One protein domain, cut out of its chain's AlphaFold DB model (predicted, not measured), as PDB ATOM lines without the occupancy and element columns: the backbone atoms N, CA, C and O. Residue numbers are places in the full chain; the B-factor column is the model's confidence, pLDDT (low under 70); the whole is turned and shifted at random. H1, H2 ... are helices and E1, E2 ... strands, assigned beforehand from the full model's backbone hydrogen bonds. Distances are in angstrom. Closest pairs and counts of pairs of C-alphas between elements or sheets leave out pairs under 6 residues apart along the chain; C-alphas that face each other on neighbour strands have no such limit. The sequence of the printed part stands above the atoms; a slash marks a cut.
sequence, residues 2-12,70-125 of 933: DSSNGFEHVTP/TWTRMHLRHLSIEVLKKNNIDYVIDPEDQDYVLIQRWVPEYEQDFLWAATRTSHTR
ATOM      1  N   ASP A   2       9.869 -10.777 -17.421       34.56
ATOM      2  CA  ASP A   2       8.511 -10.286 -17.431       34.56
ATOM      3  C   ASP A   2       7.669 -11.320 -16.670       34.56
ATOM      4  O   ASP A   2       8.215 -12.322 -16.196       34.56
ATOM      5  N   SER A   3       6.398 -11.049 -16.415       44.25
ATOM      6  CA  SER A   3       5.543 -11.937 -15.614       44.25
ATOM      7  C   SER A   3       5.368 -13.293 -16.282       44.25
ATOM      8  O   SER A   3       5.766 -14.303 -15.708       44.25
ATOM      9  N   SER A   4       4.853 -13.296 -17.510       48.09
ATOM     10  CA  SER A   4       4.414 -14.476 -18.269       48.09
ATOM     11  C   SER A   4       5.411 -15.642 -18.334       48.09
ATOM     12  O   SER A   4       4.993 -16.793 -18.308       48.09
ATOM     13  N   ASN A   5       6.724 -15.389 -18.328       49.41
ATOM     14  CA  ASN A   5       7.776 -16.419 -18.421       49.41
ATOM     15  C   ASN A   5       7.895 -17.356 -17.187       49.41
ATOM     16  O   ASN A   5       8.905 -18.047 -17.042       49.41
ATOM     17  N   GLY A   6       6.932 -17.340 -16.264       55.88
ATOM     18  CA  GLY A   6       6.960 -18.094 -15.009       55.88
ATOM     19  C   GLY A   6       5.643 -18.756 -14.599       55.88
ATOM     20  O   GLY A   6       5.564 -19.230 -13.463       55.88
ATOM     21  N   PHE A   7       4.640 -18.743 -15.481       64.94
ATOM     22  CA  PHE A   7       3.267 -19.173 -15.216       64.94
ATOM     23  C   PHE A   7       2.820 -20.171 -16.288       64.94
ATOM     24  O   PHE A   7       2.839 -19.867 -17.478       64.94
ATOM     25  N   GLU A   8       2.409 -21.360 -15.859       71.44
ATOM     26  CA  GLU A   8       1.971 -22.461 -16.718       71.44
ATOM     27  C   GLU A   8       0.530 -22.852 -16.349       71.44
ATOM     28  O   GLU A   8       0.124 -22.778 -15.186       71.44
ATOM     29  N   HIS A   9      -0.271 -23.282 -17.325       74.38
ATOM     30  CA  HIS A   9      -1.630 -23.778 -17.081       74.38
ATOM     31  C   HIS A   9      -1.660 -25.302 -17.193       74.38
ATOM     32  O   HIS A   9      -1.218 -25.867 -18.191       74.38
ATOM     33  N   VAL A  10      -2.189 -25.963 -16.162       66.62
ATOM     34  CA  VAL A  10      -2.198 -27.425 -16.022       66.62
ATOM     35  C   VAL A  10      -3.621 -27.897 -15.742       66.62
ATOM     36  O   VAL A  10      -4.376 -27.250 -15.019       66.62
ATOM     37  N   THR A  11      -4.015 -29.027 -16.326       63.97
ATOM     38  CA  THR A  11      -5.288 -29.683 -15.986       63.97
ATOM     39  C   THR A  11      -5.019 -30.706 -14.880       63.97
ATOM     40  O   THR A  11      -4.105 -31.510 -15.060       63.97
ATOM     41  N   PRO A  12      -5.754 -30.702 -13.753       50.78
ATOM     42  CA  PRO A  12      -5.564 -31.710 -12.712       50.78
ATOM     43  C   PRO A  12      -5.898 -33.127 -13.224       50.78
ATOM     44  O   PRO A  12      -6.773 -33.267 -14.086       50.78
ATOM     45  N   THR A  70      -8.877 -25.296 -14.803       66.62
ATOM     46  CA  THR A  70      -7.426 -25.277 -15.019       66.62
ATOM     47  C   THR A  70      -6.730 -24.776 -13.759       66.62
ATOM     48  O   THR A  70      -7.064 -23.723 -13.217       66.62
ATOM     49  N   TRP A  71      -5.758 -25.538 -13.271       78.06
ATOM     50  CA  TRP A  71      -4.870 -25.114 -12.197       78.06
ATOM     51  C   TRP A  71      -3.744 -24.263 -12.787       78.06
ATOM     52  O   TRP A  71      -3.318 -24.463 -13.928       78.06
ATOM     53  N   THR A  72      -3.248 -23.301 -12.012       81.12
ATOM     54  CA  THR A  72      -2.131 -22.450 -12.447       81.12
ATOM     55  C   THR A  72      -0.861 -22.872 -11.721       81.12
ATOM     56  O   THR A  72      -0.751 -22.710 -10.505       81.12
ATOM     57  N   ARG A  73       0.081 -23.435 -12.477       82.88
ATOM     58  CA  ARG A  73       1.396 -23.894 -12.027       82.88
ATOM     59  C   ARG A  73       2.375 -22.723 -12.064       82.88
ATOM     60  O   ARG A  73       2.477 -22.012 -13.061       82.88
ATOM     61  N   MET A  74       3.075 -22.492 -10.960       79.12
ATOM     62  CA  MET A  74       3.966 -21.347 -10.784       79.12
ATOM     63  C   MET A  74       5.232 -21.771 -10.042       79.12
ATOM     64  O   MET A  74       5.164 -22.373  -8.972       79.12
ATOM     65  N   HIS A  75       6.398 -21.425 -10.580       81.19
ATOM     66  CA  HIS A  75       7.680 -21.677  -9.917       81.19
ATOM     67  C   HIS A  75       7.782 -20.853  -8.617       81.19
ATOM     68  O   HIS A  75       7.400 -19.682  -8.598       81.19
ATOM     69  N   LEU A  76       8.383 -21.388  -7.550       76.38
ATOM     70  CA  LEU A  76       8.610 -20.685  -6.274       76.38
ATOM     71  C   LEU A  76       9.526 -19.448  -6.382       76.38
ATOM     72  O   LEU A  76       9.561 -18.612  -5.478       76.38
ATOM     73  N   ARG A  77      10.250 -19.292  -7.500       73.25
ATOM     74  CA  ARG A  77      10.943 -18.035  -7.863       73.25
ATOM     75  C   ARG A  77       9.978 -16.976  -8.411       73.25
ATOM     76  O   ARG A  77      10.222 -15.785  -8.225       73.25
ATOM     77  N   HIS A  78       8.923 -17.439  -9.080       73.69
ATOM     78  CA  HIS A  78       7.735 -16.722  -9.550       73.69
ATOM     79  C   HIS A  78       6.887 -16.150  -8.397       73.69
ATOM     80  O   HIS A  78       6.557 -14.963  -8.350       73.69
ATOM     81  N   LEU A  79       6.550 -17.023  -7.438       80.38
ATOM     82  CA  LEU A  79       5.585 -16.752  -6.371       80.38
ATOM     83  C   LEU A  79       6.006 -17.345  -5.018       80.38
ATOM     84  O   LEU A  79       6.253 -18.539  -4.886       80.38
ATOM     85  N   SER A  80       6.023 -16.512  -3.974       82.06
ATOM     86  CA  SER A  80       6.291 -16.959  -2.606       82.06
ATOM     87  C   SER A  80       5.040 -17.511  -1.913       82.06
ATOM     88  O   SER A  80       4.009 -16.841  -1.840       82.06
ATOM     89  N   ILE A  81       5.174 -18.677  -1.271       80.25
ATOM     90  CA  ILE A  81       4.152 -19.287  -0.397       80.25
ATOM     91  C   ILE A  81       3.647 -18.323   0.699       80.25
ATOM     92  O   ILE A  81       2.482 -18.386   1.083       80.25
ATOM     93  N   GLU A  82       4.476 -17.397   1.194       76.81
ATOM     94  CA  GLU A  82       4.029 -16.395   2.177       76.81
ATOM     95  C   GLU A  82       3.016 -15.399   1.595       76.81
ATOM     96  O   GLU A  82       2.148 -14.920   2.320       76.81
ATOM     97  N   VAL A  83       3.104 -15.095   0.296       79.00
ATOM     98  CA  VAL A  83       2.160 -14.207  -0.399       79.00
ATOM     99  C   VAL A  83       0.830 -14.923  -0.613       79.00
ATOM    100  O   VAL A  83      -0.212 -14.348  -0.314       79.00
ATOM    101  N   LEU A  84       0.863 -16.196  -1.025       79.88
ATOM    102  CA  LEU A  84      -0.326 -17.053  -1.122       79.88
ATOM    103  C   LEU A  84      -1.068 -17.151   0.217       79.88
ATOM    104  O   LEU A  84      -2.255 -16.841   0.290       79.88
ATOM    105  N   LYS A  85      -0.345 -17.476   1.299       77.19
ATOM    106  CA  LYS A  85      -0.914 -17.552   2.656       77.19
ATOM    107  C   LYS A  85      -1.431 -16.213   3.175       77.19
ATOM    108  O   LYS A  85      -2.435 -16.193   3.871       77.19
ATOM    109  N   LYS A  86      -0.768 -15.094   2.860       75.38
ATOM    110  CA  LYS A  86      -1.228 -13.758   3.275       75.38
ATOM    111  C   LYS A  86      -2.502 -13.324   2.539       75.38
ATOM    112  O   LYS A  86      -3.287 -12.563   3.097       75.38
ATOM    113  N   ASN A  87      -2.688 -13.789   1.307       68.56
ATOM    114  CA  ASN A  87      -3.813 -13.425   0.451       68.56
ATOM    115  C   ASN A  87      -4.967 -14.450   0.496       68.56
ATOM    116  O   ASN A  87      -5.918 -14.289  -0.261       68.56
ATOM    117  N   ASN A  88      -4.891 -15.479   1.352       75.44
ATOM    118  CA  ASN A  88      -5.847 -16.595   1.436       75.44
ATOM    119  C   ASN A  88      -6.147 -17.247   0.069       75.44
ATOM    120  O   ASN A  88      -7.305 -17.429  -0.299       75.44
ATOM    121  N   ILE A  89      -5.101 -17.572  -0.699       80.19
ATOM    122  CA  ILE A  89      -5.230 -18.291  -1.973       80.19
ATOM    123  C   ILE A  89      -4.851 -19.759  -1.759       80.19
ATOM    124  O   ILE A  89      -3.719 -20.047  -1.366       80.19
ATOM    125  N   ASP A  90      -5.785 -20.665  -2.049       77.38
ATOM    126  CA  ASP A  90      -5.585 -22.108  -1.918       77.38
ATOM    127  C   ASP A  90      -4.587 -22.648  -2.949       77.38
ATOM    128  O   ASP A  90      -4.670 -22.379  -4.153       77.38
ATOM    129  N   TYR A  91      -3.611 -23.406  -2.452       84.31
ATOM    130  CA  TYR A  91      -2.489 -23.903  -3.235       84.31
ATOM    131  C   TYR A  91      -2.001 -25.260  -2.714       84.31
ATOM    132  O   TYR A  91      -2.072 -25.555  -1.519       84.31
ATOM    133  N   VAL A  92      -1.426 -26.051  -3.614       81.44
ATOM    134  CA  VAL A  92      -0.744 -27.320  -3.329       81.44
ATOM    135  C   VAL A  92       0.685 -27.213  -3.871       81.44
ATOM    136  O   VAL A  92       0.913 -26.569  -4.891       81.44
ATOM    137  N   ILE A  93       1.678 -27.782  -3.182       80.06
ATOM    138  CA  ILE A  93       3.037 -27.899  -3.746       80.06
ATOM    139  C   ILE A  93       2.993 -29.010  -4.795       80.06
ATOM    140  O   ILE A  93       2.418 -30.063  -4.528       80.06
ATOM    141  N   ASP A  94       3.557 -28.765  -5.974       78.12
ATOM    142  CA  ASP A  94       3.542 -29.728  -7.075       78.12
ATOM    143  C   ASP A  94       4.241 -31.041  -6.639       78.12
ATOM    144  O   ASP A  94       5.394 -31.001  -6.194       78.12
ATOM    145  N   PRO A  95       3.549 -32.200  -6.683       70.69
ATOM    146  CA  PRO A  95       4.110 -33.469  -6.226       70.69
ATOM    147  C   PRO A  95       5.180 -34.035  -7.171       70.69
ATOM    148  O   PRO A  95       5.965 -34.876  -6.731       70.69
ATOM    149  N   GLU A  96       5.234 -33.591  -8.432       72.94
ATOM    150  CA  GLU A  96       6.265 -34.004  -9.394       72.94
ATOM    151  C   GLU A  96       7.506 -33.095  -9.338       72.94
ATOM    152  O   GLU A  96       8.624 -33.577  -9.528       72.94
ATOM    153  N   ASP A  97       7.342 -31.805  -9.011       76.81
ATOM    154  CA  ASP A  97       8.444 -30.836  -8.919       76.81
ATOM    155  C   ASP A  97       8.292 -29.871  -7.728       76.81
ATOM    156  O   ASP A  97       7.567 -28.879  -7.771       76.81
ATOM    157  N   GLN A  98       9.058 -30.122  -6.662       75.62
ATOM    158  CA  GLN A  98       8.993 -29.360  -5.407       75.62
ATOM    159  C   GLN A  98       9.391 -27.878  -5.534       75.62
ATOM    160  O   GLN A  98       9.135 -27.105  -4.606       75.62
ATOM    161  N   ASP A  99      10.004 -27.460  -6.649       77.31
ATOM    162  CA  ASP A  99      10.305 -26.051  -6.925       77.31
ATOM    163  C   ASP A  99       9.067 -25.294  -7.483       77.31
ATOM    164  O   ASP A  99       9.154 -24.086  -7.733       77.31
ATOM    165  N   TYR A 100       7.906 -25.953  -7.651       82.94
ATOM    166  CA  TYR A 100       6.651 -25.393  -8.180       82.94
ATOM    167  C   TYR A 100       5.450 -25.527  -7.225       82.94
ATOM    168  O   TYR A 100       5.393 -26.353  -6.314       82.94
ATOM    169  N   VAL A 101       4.454 -24.668  -7.446       85.44
ATOM    170  CA  VAL A 101       3.180 -24.616  -6.721       85.44
ATOM    171  C   VAL A 101       2.019 -24.583  -7.711       85.44
ATOM    172  O   VAL A 101       2.039 -23.824  -8.680       85.44
ATOM    173  N   LEU A 102       0.993 -25.380  -7.431       83.31
ATOM    174  CA  LEU A 102      -0.271 -25.456  -8.155       83.31
ATOM    175  C   LEU A 102      -1.342 -24.682  -7.379       83.31
ATOM    176  O   LEU A 102      -1.741 -25.081  -6.284       83.31
ATOM    177  N   ILE A 103      -1.826 -23.577  -7.941       84.69
ATOM    178  CA  ILE A 103      -3.024 -22.886  -7.443       84.69
ATOM    179  C   ILE A 103      -4.244 -23.583  -8.039       84.69
ATOM    180  O   ILE A 103      -4.315 -23.753  -9.257       84.69
ATOM    181  N   GLN A 104      -5.217 -23.951  -7.202       77.75
ATOM    182  CA  GLN A 104      -6.345 -24.819  -7.588       77.75
ATOM    183  C   GLN A 104      -7.444 -24.117  -8.417       77.75
ATOM    184  O   GLN A 104      -8.596 -24.544  -8.447       77.75
ATOM    185  N   ARG A 105      -7.085 -23.029  -9.106       79.69
ATOM    186  CA  ARG A 105      -7.928 -22.285 -10.043       79.69
ATOM    187  C   ARG A 105      -7.086 -21.594 -11.113       79.69
ATOM    188  O   ARG A 105      -5.867 -21.437 -10.974       79.69
ATOM    189  N   TRP A 106      -7.769 -21.085 -12.132       76.88
ATOM    190  CA  TRP A 106      -7.175 -20.151 -13.072       76.88
ATOM    191  C   TRP A 106      -6.872 -18.814 -12.376       76.88
ATOM    192  O   TRP A 106      -7.638 -18.336 -11.528       76.88
ATOM    193  N   VAL A 107      -5.729 -18.224 -12.721       71.50
ATOM    194  CA  VAL A 107      -5.263 -16.929 -12.215       71.50
ATOM    195  C   VAL A 107      -5.059 -16.001 -13.418       71.50
ATOM    196  O   VAL A 107      -4.150 -16.262 -14.211       71.50
ATOM    197  N   PRO A 108      -5.875 -14.940 -13.585       66.75
ATOM    198  CA  PRO A 108      -5.750 -14.003 -14.702       66.75
ATOM    199  C   PRO A 108      -4.414 -13.248 -14.686       66.75
ATOM    200  O   PRO A 108      -3.859 -12.998 -13.617       66.75
ATOM    201  N   GLU A 109      -3.936 -12.791 -15.846       65.31
ATOM    202  CA  GLU A 109      -2.638 -12.100 -15.988       65.31
ATOM    203  C   GLU A 109      -2.455 -10.909 -15.026       65.31
ATOM    204  O   GLU A 109      -1.393 -10.754 -14.426       65.31
ATOM    205  N   TYR A 110      -3.502 -10.107 -14.787       62.19
ATOM    206  CA  TYR A 110      -3.429  -8.979 -13.843       62.19
ATOM    207  C   TYR A 110      -3.207  -9.429 -12.384       62.19
ATOM    208  O   TYR A 110      -2.611  -8.703 -11.584       62.19
ATOM    209  N   GLU A 111      -3.682 -10.623 -12.020       72.06
ATOM    210  CA  GLU A 111      -3.472 -11.219 -10.702       72.06
ATOM    211  C   GLU A 111      -2.091 -11.891 -10.625       72.06
ATOM    212  O   GLU A 111      -1.414 -11.772  -9.604       72.06
ATOM    213  N   GLN A 112      -1.615 -12.496 -11.721       73.19
ATOM    214  CA  GLN A 112      -0.236 -12.986 -11.854       73.19
ATOM    215  C   GLN A 112       0.781 -11.850 -11.629       73.19
ATOM    216  O   GLN A 112       1.686 -11.982 -10.800       73.19
ATOM    217  N   ASP A 113       0.586 -10.698 -12.284       64.00
ATOM    218  CA  ASP A 113       1.387  -9.480 -12.099       64.00
ATOM    219  C   ASP A 113       1.386  -8.990 -10.642       64.00
ATOM    220  O   ASP A 113       2.437  -8.659 -10.081       64.00
ATOM    221  N   PHE A 114       0.215  -8.972 -10.000       74.81
ATOM    222  CA  PHE A 114       0.066  -8.567  -8.602       74.81
ATOM    223  C   PHE A 114       0.800  -9.513  -7.636       74.81
ATOM    224  O   PHE A 114       1.547  -9.057  -6.762       74.81
ATOM    225  N   LEU A 115       0.640 -10.828  -7.809       74.44
ATOM    226  CA  LEU A 115       1.291 -11.857  -6.990       74.44
ATOM    227  C   LEU A 115       2.818 -11.858  -7.172       74.44
ATOM    228  O   LEU A 115       3.563 -12.009  -6.194       74.44
ATOM    229  N   TRP A 116       3.297 -11.600  -8.391       73.94
ATOM    230  CA  TRP A 116       4.718 -11.430  -8.709       73.94
ATOM    231  C   TRP A 116       5.295 -10.160  -8.069       73.94
ATOM    232  O   TRP A 116       6.356 -10.200  -7.439       73.94
ATOM    233  N   ALA A 117       4.581  -9.032  -8.150       66.00
ATOM    234  CA  ALA A 117       4.977  -7.782  -7.503       66.00
ATOM    235  C   ALA A 117       5.061  -7.933  -5.974       66.00
ATOM    236  O   ALA A 117       6.087  -7.591  -5.382       66.00
ATOM    237  N   ALA A 118       4.047  -8.533  -5.342       70.00
ATOM    238  CA  ALA A 118       4.043  -8.823  -3.908       70.00
ATOM    239  C   ALA A 118       5.195  -9.763  -3.494       70.00
ATOM    240  O   ALA A 118       5.857  -9.534  -2.475       70.00
ATOM    241  N   THR A 119       5.492 -10.778  -4.312       77.50
ATOM    242  CA  THR A 119       6.627 -11.695  -4.112       77.50
ATOM    243  C   THR A 119       7.960 -10.954  -4.168       77.50
ATOM    244  O   THR A 119       8.747 -11.035  -3.221       77.50
ATOM    245  N   ARG A 120       8.196 -10.145  -5.211       72.50
ATOM    246  CA  ARG A 120       9.387  -9.283  -5.330       72.50
ATOM    247  C   ARG A 120       9.555  -8.384  -4.100       72.50
ATOM    248  O   ARG A 120      10.661  -8.298  -3.565       72.50
ATOM    249  N   THR A 121       8.472  -7.790  -3.594       68.62
ATOM    250  CA  THR A 121       8.493  -6.965  -2.377       68.62
ATOM    251  C   THR A 121       8.916  -7.768  -1.138       68.62
ATOM    252  O   THR A 121       9.814  -7.321  -0.418       68.62
ATOM    253  N   SER A 122       8.375  -8.973  -0.915       68.06
ATOM    254  CA  SER A 122       8.792  -9.835   0.210       68.06
ATOM    255  C   SER A 122      10.274 -10.237   0.118       68.06
ATOM    256  O   SER A 122      11.031 -10.080   1.081       68.06
ATOM    257  N   HIS A 123      10.743 -10.655  -1.063       64.06
ATOM    258  CA  HIS A 123      12.149 -11.020  -1.267       64.06
ATOM    259  C   HIS A 123      13.108  -9.830  -1.093       64.06
ATOM    260  O   HIS A 123      14.173  -9.992  -0.490       64.06
ATOM    261  N   THR A 124      12.748  -8.619  -1.540       60.69
ATOM    262  CA  THR A 124      13.565  -7.420  -1.260       60.69
ATOM    263  C   THR A 124      13.615  -7.073   0.225       60.69
ATOM    264  O   THR A 124      14.687  -6.718   0.721       60.69
ATOM    265  N   ARG A 125      12.510  -7.249   0.963       58.62
ATOM    266  CA  ARG A 125      12.479  -7.048   2.416       58.62
ATOM    267  C   ARG A 125      13.385  -8.051   3.139       58.62
ATOM    268  O   ARG A 125      14.283  -7.613   3.857       58.62
TER     269      ARG A 125
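Overview. This is residues 2 to 12 and 70 to 125 of the 933 residues of the protein "ATPase_AAA_core domain-containing protein" of Botryotinia narcissicola (UniProt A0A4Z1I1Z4). A small antiparallel sheet of four strands turns by 89 degrees from edge to edge, with the long helix H2 slanting over one of its faces at some distance. The short helix H1, near the E3 edge, meets H2 nearly at right angles. The printed part has 67 residues, with four named strands and two named helices in the order E1, E2, H1, E3, E4, H2 along the chain; the sheet runs E1, E2, E4, E3, and the class is mixed, helices and strands, with 39 residues in named elements. It is compact, with a radius of gyration of the C-alphas of 10.9 A, and elongated, spanning 33 by 22 by 21 A.

Arrangement. Begin at the edge strand E1, residues 7 to 10, antiparallel to E2, residues 71 to 75: N 8 and O 73 are 2.9 A apart, within hydrogen-bond range. E2 is antiparallel to E4, residues 100 to 103, with N 74 and O 101 at 2.8 A. E4 forms a hairpin with E3, residues 91 to 93, the other edge strand, with N 102 and O 92 at 2.8 A. H1, residues 81 to 86, only grazes the sheet. E2, H1 and E3 make a split strand-helix-strand unit, two strands running the same way with E4 between them, and its crossover is right-handed. H2, residues 109 to 125, is only just not on the sheet, with 4 pairs of C-alphas within 10 A. With residues 115 to 122 alone H2 touches H1, about perpendicular at 78 degrees; their closest C-alphas, of Val 83 and Thr 119, are 6.3 A apart. In H1 and H2 every O i to N i+4 pair is within hydrogen-bond range.

Along the chain. Find C-alpha 7 at (3.267, -19.173, -15.216), where E1 begins. E2 runs 13.2 A from C-alpha 71 to C-alpha 75. H2 runs 24.3 A, from C-alpha 109 at (-2.638, -12.100, -15.988) to C-alpha 125 at (12.479, -7.048, 2.416).

Size, cuts and confidence. Look for the C-alphas of Thr 11 and Arg 125, the two farthest apart, at 34.2 A. Residues 13 to 69 are not printed, and C-alphas 12 and 70 are 7.1 A apart across the cut. Of the links printed whole, none is long. Mean pLDDT of the printed part is 72.0; 21 residues are under 70, among them 2 to 7 and 121 to 125.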